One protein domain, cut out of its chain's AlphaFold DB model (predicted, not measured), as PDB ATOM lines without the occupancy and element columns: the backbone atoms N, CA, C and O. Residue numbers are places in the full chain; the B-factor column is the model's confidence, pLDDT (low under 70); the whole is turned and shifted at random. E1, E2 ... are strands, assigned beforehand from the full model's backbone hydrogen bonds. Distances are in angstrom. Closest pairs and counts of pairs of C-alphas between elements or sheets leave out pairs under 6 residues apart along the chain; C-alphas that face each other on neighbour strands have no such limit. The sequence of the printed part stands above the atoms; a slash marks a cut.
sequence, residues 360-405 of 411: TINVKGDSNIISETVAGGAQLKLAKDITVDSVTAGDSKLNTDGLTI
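What this domain is: This is residues 360 to 405 of the 411 residues of an uncharacterized protein of Neisseria perflava (UniProt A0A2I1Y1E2). Two small antiparallel strand units are strung one after the other along a thin rod: a two-stranded hairpin of E1 and E2 towards one end and a small three-stranded sheet of E3, E4 and E5 at the other, with residues 383 to 389 as the bridge between them. Residues 360 to 368 run alongside E1 and fold back into it, E1 and E2 lie roughly along the length of the rod, and the strands of the second sheet slant across it. The printed part has 46 residues with five named strands, in the order E1, E2, E3, E4, E5, and no named helix; the class is all strand. The sheets have the orders E1 - E2 and E3 - E4 - E5, both antiparallel. The whole is extended, with a radius of gyration of the C-alphas of 15.1 A and spans of 45 by 16 by 14 A.

How they stand to each other: After residues 360 to 368, which hold no named element, come E1, residues 369 to 374, and E2, residues 377 to 382. They form a hairpin with a tight link of 2 residues, and are antiparallel with 149 degrees between their directions. C-alphas that face each other across the pair include those of Thr 373 and Ala 378, 4.6 A apart, and those of Ile 369 and Leu 382, 4.9 A apart. N 370 and O 381 are within hydrogen-bond range at 2.8 A, and so are N 379 and O 372 at 2.8 A. Further along are E3, residues 390 to 393, E4, residues 396 to 399, and E5, residues 402 to 405. These three form a meander, each strand the antiparallel neighbour of the one before. E3 and E4 are a hairpin at 169 degrees; the C-alphas of Ser 390 and Asn 399, which face each other, are 4.4 A apart, and N 391 and O 398 are within hydrogen-bond range at 2.9 A. E4 and E5 are a hairpin at 164 degrees; the C-alphas of Leu 398 and Leu 403, which face each other, are 4.5 A apart, and N 404 and O 397 are within hydrogen-bond range at 2.9 A. E3 and E5 are the edge strands, E4 is the inner one, and the C-alphas of this sheet lie up to 1.7 A off the best plane through them. E1 and E2 are each apart from E3, E4 and E5.

Where its parts are: The first printed C-alpha, of Thr 360, is at (108.003, 169.128, 122.341). E1 begins at C-alpha 369, at (126.579, 163.191, 120.160), and is 15.4 A long from first to last C-alpha. E2, from Gly 377 to Leu 382, is 17.0 A long and ends at C-alpha 382, at (129.235, 160.645, 123.323). E3, from Ser 390 to Ala 393, is 9.5 A long, E4, from Ser 396 to Asn 399, 9.9 A, and E5, from Gly 402 to Ile 405, 9.8 A. E5 ends at C-alpha 405, at (153.460, 160.814, 116.205).

The domain as a whole: The two C-alphas farthest apart are the first and last printed, those of Thr 360 and Ile 405, at 46.6 A. The printed part runs from 360 to 405 with no cut. The links E1 to E2, E3 to E4 and E4 to E5 are tight, the link E2 to E3 is short with 7 residues, and no link is long. The mean pLDDT of the printed part is 85.7 and no printed residue is under 70; the mean is 92 for E1 and for E2, 81 for E3, 79 for E4 and 75 for E5.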
ATOM      1  N   THR A 360     106.874 170.046 122.132       89.00
ATOM      2  CA  THR A 360     108.003 169.128 122.341       89.00
ATOM      3  C   THR A 360     109.275 169.714 121.730       89.00
ATOM      4  O   THR A 360     109.393 169.832 120.510       89.00
ATOM      5  N   ILE A 361     110.261 170.033 122.570       91.50
ATOM      6  CA  ILE A 361     111.583 170.499 122.134       91.50
ATOM      7  C   ILE A 361     112.505 169.287 121.952       91.50
ATOM      8  O   ILE A 361     112.934 168.664 122.922       91.50
ATOM      9  N   ASN A 362     112.832 168.955 120.704       87.69
ATOM     10  CA  ASN A 362     113.751 167.860 120.395       87.69
ATOM     11  C   ASN A 362     115.205 168.340 120.442       87.69
ATOM     12  O   ASN A 362     115.658 169.045 119.539       87.69
ATOM     13  N   VAL A 363     115.955 167.901 121.448       90.12
ATOM     14  CA  VAL A 363     117.412 168.065 121.468       90.12
ATOM     15  C   VAL A 363     118.008 166.978 120.582       90.12
ATOM     16  O   VAL A 363     117.814 165.794 120.844       90.12
ATOM     17  N   LYS A 364     118.703 167.362 119.512       86.75
ATOM     18  CA  LYS A 364     119.409 166.435 118.620       86.75
ATOM     19  C   LYS A 364     120.904 166.680 118.747       86.75
ATOM     20  O   LYS A 364     121.322 167.834 118.781       86.75
ATOM     21  N   GLY A 365     121.685 165.611 118.805       87.50
ATOM     22  CA  GLY A 365     123.114 165.693 118.536       87.50
ATOM     23  C   GLY A 365     123.421 165.306 117.088       87.50
ATOM     24  O   GLY A 365     122.513 164.994 116.311       87.50
ATOM     25  N   ASP A 366     124.694 165.383 116.723       89.00
ATOM     26  CA  ASP A 366     125.215 164.891 115.449       89.00
ATOM     27  C   ASP A 366     125.633 163.410 115.563       89.00
ATOM     28  O   ASP A 366     125.287 162.726 116.523       89.00
ATOM     29  N   SER A 367     126.389 162.887 114.593       90.25
ATOM     30  CA  SER A 367     126.866 161.496 114.631       90.25
ATOM     31  C   SER A 367     127.748 161.171 115.846       90.25
ATOM     32  O   SER A 367     127.869 160.002 116.204       90.25
ATOM     33  N   ASN A 368     128.357 162.177 116.480       93.31
ATOM     34  CA  ASN A 368     129.244 162.007 117.629       93.31
ATOM     35  C   ASN A 368     128.528 162.223 118.968       93.31
ATOM     36  O   ASN A 368     129.020 161.761 119.999       93.31
ATOM     37  N   ILE A 369     127.377 162.899 118.968       94.25
ATOM     38  CA  ILE A 369     126.579 163.191 120.160       94.25
ATOM     39  C   ILE A 369     125.214 162.502 120.062       94.25
ATOM     40  O   ILE A 369     124.350 162.876 119.277       94.25
ATOM     41  N   ILE A 370     124.969 161.527 120.935       90.62
ATOM     42  CA  ILE A 370     123.660 160.884 121.075       90.62
ATOM     43  C   ILE A 370     122.823 161.699 122.059       90.62
ATOM     44  O   ILE A 370     123.257 161.965 123.181       90.62
ATOM     45  N   SER A 371     121.606 162.057 121.651       92.62
ATOM     46  CA  SER A 371     120.590 162.633 122.531       92.62
ATOM     47  C   SER A 371     119.536 161.583 122.861       92.62
ATOM     48  O   SER A 371     118.962 160.986 121.949       92.62
ATOM     49  N   GLU A 372     119.281 161.354 124.149       91.06
ATOM     50  CA  GLU A 372     118.222 160.456 124.616       91.06
ATOM     51  C   GLU A 372     117.323 161.128 125.657       91.06
ATOM     52  O   GLU A 372     117.763 161.966 126.446       91.06
ATOM     53  N   THR A 373     116.043 160.759 125.664       91.12
ATOM     54  CA  THR A 373     115.083 161.249 126.657       91.12
ATOM     55  C   THR A 373     115.231 160.468 127.958       91.12
ATOM     56  O   THR A 373     115.149 159.241 127.972       91.12
ATOM     57  N   VAL A 374     115.384 161.189 129.064       90.62
ATOM     58  CA  VAL A 374     115.424 160.667 130.433       90.62
ATOM     59  C   VAL A 374     114.348 161.352 131.284       90.62
ATOM     60  O   VAL A 374     113.774 162.363 130.889       90.62
ATOM     61  N   ALA A 375     114.080 160.841 132.490       87.69
ATOM     62  CA  ALA A 375     113.022 161.363 133.369       87.69
ATOM     63  C   ALA A 375     113.168 162.856 133.756       87.69
ATOM     64  O   ALA A 375     112.206 163.457 134.223       87.69
ATOM     65  N   GLY A 376     114.346 163.460 133.555       85.44
ATOM     66  CA  GLY A 376     114.616 164.884 133.790       85.44
ATOM     67  C   GLY A 376     114.721 165.758 132.531       85.44
ATOM     68  O   GLY A 376     115.065 166.928 132.661       85.44
ATOM     69  N   GLY A 377     114.473 165.220 131.329       89.06
ATOM     70  CA  GLY A 377     114.589 165.953 130.060       89.06
ATOM     71  C   GLY A 377     115.426 165.208 129.020       89.06
ATOM     72  O   GLY A 377     115.348 163.989 128.914       89.06
ATOM     73  N   ALA A 378     116.231 165.932 128.245       92.00
ATOM     74  CA  ALA A 378     117.170 165.330 127.300       92.00
ATOM     75  C   ALA A 378     118.565 165.190 127.930       92.00
ATOM     76  O   ALA A 378     119.079 166.140 128.522       92.00
ATOM     77  N   GLN A 379     119.192 164.024 127.779       91.62
ATOM     78  CA  GLN A 379     120.584 163.772 128.145       91.62
ATOM     79  C   GLN A 379     121.435 163.639 126.877       91.62
ATOM     80  O   GLN A 379     121.074 162.908 125.957       91.62
ATOM     81  N   LEU A 380     122.577 164.332 126.843       93.19
ATOM     82  CA  LEU A 380     123.573 164.222 125.776       93.19
ATOM     83  C   LEU A 380     124.735 163.337 126.232       93.19
ATOM     84  O   LEU A 380     125.271 163.538 127.323       93.19
ATOM     85  N   LYS A 381     125.147 162.390 125.388       90.81
ATOM     86  CA  LYS A 381     126.321 161.532 125.612       90.81
ATOM     87  C   LYS A 381     127.121 161.342 124.329       90.81
ATOM     88  O   LYS A 381     126.585 161.477 123.233       90.81
ATOM     89  N   LEU A 382     128.401 161.008 124.466       92.94
ATOM     90  CA  LEU A 382     129.235 160.645 123.323       92.94
ATOM     91  C   LEU A 382     128.743 159.332 122.704       92.94
ATOM     92  O   LEU A 382     128.360 158.399 123.418       92.94
ATOM     93  N   ALA A 383     128.764 159.260 121.375       90.44
ATOM     94  CA  ALA A 383     128.594 158.004 120.665       90.44
ATOM     95  C   ALA A 383     129.732 157.033 121.018       90.44
ATOM     96  O   ALA A 383     130.830 157.442 121.397       90.44
ATOM     97  N   LYS A 384     129.462 155.727 120.911       91.50
ATOM     98  CA  LYS A 384     130.465 154.685 121.184       91.50
ATOM     99  C   LYS A 384     131.691 154.836 120.280       91.50
ATOM    100  O   LYS A 384     132.812 154.688 120.758       91.50
ATOM    101  N   ASP A 385     131.444 155.124 119.006       87.56
ATOM    102  CA  ASP A 385     132.460 155.369 117.995       87.56
ATOM    103  C   ASP A 385     132.340 156.829 117.554       87.56
ATOM    104  O   ASP A 385     131.246 157.301 117.242       87.56
ATOM    105  N   ILE A 386     133.460 157.548 117.565       90.56
ATOM    106  CA  ILE A 386     133.518 158.973 117.237       90.56
ATOM    107  C   ILE A 386     134.168 159.125 115.866       90.56
ATOM    108  O   ILE A 386     135.296 158.682 115.650       90.56
ATOM    109  N   THR A 387     133.453 159.761 114.942       85.56
ATOM    110  CA  THR A 387     133.945 160.076 113.601       85.56
ATOM    111  C   THR A 387     134.397 161.526 113.571       85.56
ATOM    112  O   THR A 387     133.590 162.447 113.691       85.56
ATOM    113  N   VAL A 388     135.695 161.738 113.409       86.44
ATOM    114  CA  VAL A 388     136.302 163.066 113.298       86.44
ATOM    115  C   VAL A 388     137.342 163.055 112.188       86.44
ATOM    116  O   VAL A 388     138.026 162.053 111.998       86.44
ATOM    117  N   ASP A 389     137.487 164.178 111.483       86.00
ATOM    118  CA  ASP A 389     138.486 164.314 110.411       86.00
ATOM    119  C   ASP A 389     139.918 164.204 110.951       86.00
ATOM    120  O   ASP A 389     140.817 163.659 110.307       86.00
ATOM    121  N   SER A 390     140.132 164.714 112.165       83.00
ATOM    122  CA  SER A 390     141.349 164.458 112.919       83.00
ATOM    123  C   SER A 390     141.111 164.531 114.417       83.00
ATOM    124  O   SER A 390     140.429 165.440 114.893       83.00
ATOM    125  N   VAL A 391     141.755 163.639 115.161       84.44
ATOM    126  CA  VAL A 391     141.992 163.825 116.593       84.44
ATOM    127  C   VAL A 391     143.388 164.409 116.754       84.44
ATOM    128  O   VAL A 391     144.364 163.796 116.319       84.44
ATOM    129  N   THR A 392     143.485 165.564 117.408       76.81
ATOM    130  CA  THR A 392     144.759 166.100 117.901       76.81
ATOM    131  C   THR A 392     144.787 165.914 119.411       76.81
ATOM    132  O   THR A 392     144.022 166.560 120.127       76.81
ATOM    133  N   ALA A 393     145.648 165.021 119.894       78.12
ATOM    134  CA  ALA A 393     145.854 164.770 121.317       78.12
ATOM    135  C   ALA A 393     147.347 164.931 121.635       78.12
ATOM    136  O   ALA A 393     148.144 164.020 121.412       78.12
ATOM    137  N   GLY A 394     147.733 166.116 122.121       78.69
ATOM    138  CA  GLY A 394     149.147 166.488 122.262       78.69
ATOM    139  C   GLY A 394     149.864 166.501 120.906       78.69
ATOM    140  O   GLY A 394     149.311 166.999 119.927       78.69
ATOM    141  N   ASP A 395     151.058 165.903 120.845       77.31
ATOM    142  CA  ASP A 395     151.882 165.802 119.623       77.31
ATOM    143  C   ASP A 395     151.471 164.643 118.690       77.31
ATOM    144  O   ASP A 395     152.134 164.365 117.688       77.31
ATOM    145  N   SER A 396     150.388 163.931 119.024       76.00
ATOM    146  CA  SER A 396     149.838 162.843 118.214       76.00
ATOM    147  C   SER A 396     148.631 163.321 117.412       76.00
ATOM    148  O   SER A 396     147.661 163.842 117.975       76.00
ATOM    149  N   LYS A 397     148.676 163.097 116.094       80.75
ATOM    150  CA  LYS A 397     147.561 163.357 115.178       80.75
ATOM    151  C   LYS A 397     147.109 162.056 114.528       80.75
ATOM    152  O   LYS A 397     147.884 161.411 113.826       80.75
ATOM    153  N   LEU A 398     145.849 161.697 114.747       79.50
ATOM    154  CA  LEU A 398     145.178 160.623 114.018       79.50
ATOM    155  C   LEU A 398     144.250 161.261 112.986       79.50
ATOM    156  O   LEU A 398     143.343 161.999 113.369       79.50
ATOM    157  N   ASN A 399     144.500 161.014 111.702       79.88
ATOM    158  CA  ASN A 399     143.673 161.490 110.591       79.88
ATOM    159  C   ASN A 399     143.404 160.351 109.589       79.88
ATOM    160  O   ASN A 399     143.732 159.190 109.839       79.88
ATOM    161  N   THR A 400     142.836 160.697 108.434       77.06
ATOM    162  CA  THR A 400     142.576 159.764 107.327       77.06
ATOM    163  C   THR A 400     143.820 159.044 106.795       77.06
ATOM    164  O   THR A 400     143.670 157.987 106.188       77.06
ATOM    165  N   ASP A 401     145.026 159.566 107.040       76.69
ATOM    166  CA  ASP A 401     146.297 158.981 106.584       76.69
ATOM    167  C   ASP A 401     146.933 158.042 107.630       76.69
ATOM    168  O   ASP A 401     147.937 157.386 107.349       76.69
ATOM    169  N   GLY A 402     146.353 157.951 108.833       75.62
ATOM    170  CA  GLY A 402     146.831 157.114 109.935       75.62
ATOM    171  C   GLY A 402     147.339 157.908 111.143       75.62
ATOM    172  O   GLY A 402     147.123 159.113 111.277       75.62
ATOM    173  N   LEU A 403     147.980 157.206 112.083       79.56
ATOM    174  CA  LEU A 403     148.555 157.814 113.282       79.56
ATOM    175  C   LEU A 403     149.933 158.396 112.961       79.56
ATOM    176  O   LEU A 403     150.873 157.654 112.683       79.56
ATOM    177  N   THR A 404     150.066 159.714 113.074       71.50
ATOM    178  CA  THR A 404     151.361 160.396 113.025       71.50
ATOM    179  C   THR A 404     151.731 160.864 114.429       71.50
ATOM    180  O   THR A 404     151.027 161.681 115.024       71.50
ATOM    181  N   ILE A 405     152.841 160.344 114.960       72.56
ATOM    182  CA  ILE A 405     153.460 160.814 116.205       72.56
ATOM    183  C   ILE A 405     154.720 161.580 115.812       72.56
ATOM    184  O   ILE A 405     155.751 160.986 115.490       72.56
TER     185      ILE A 405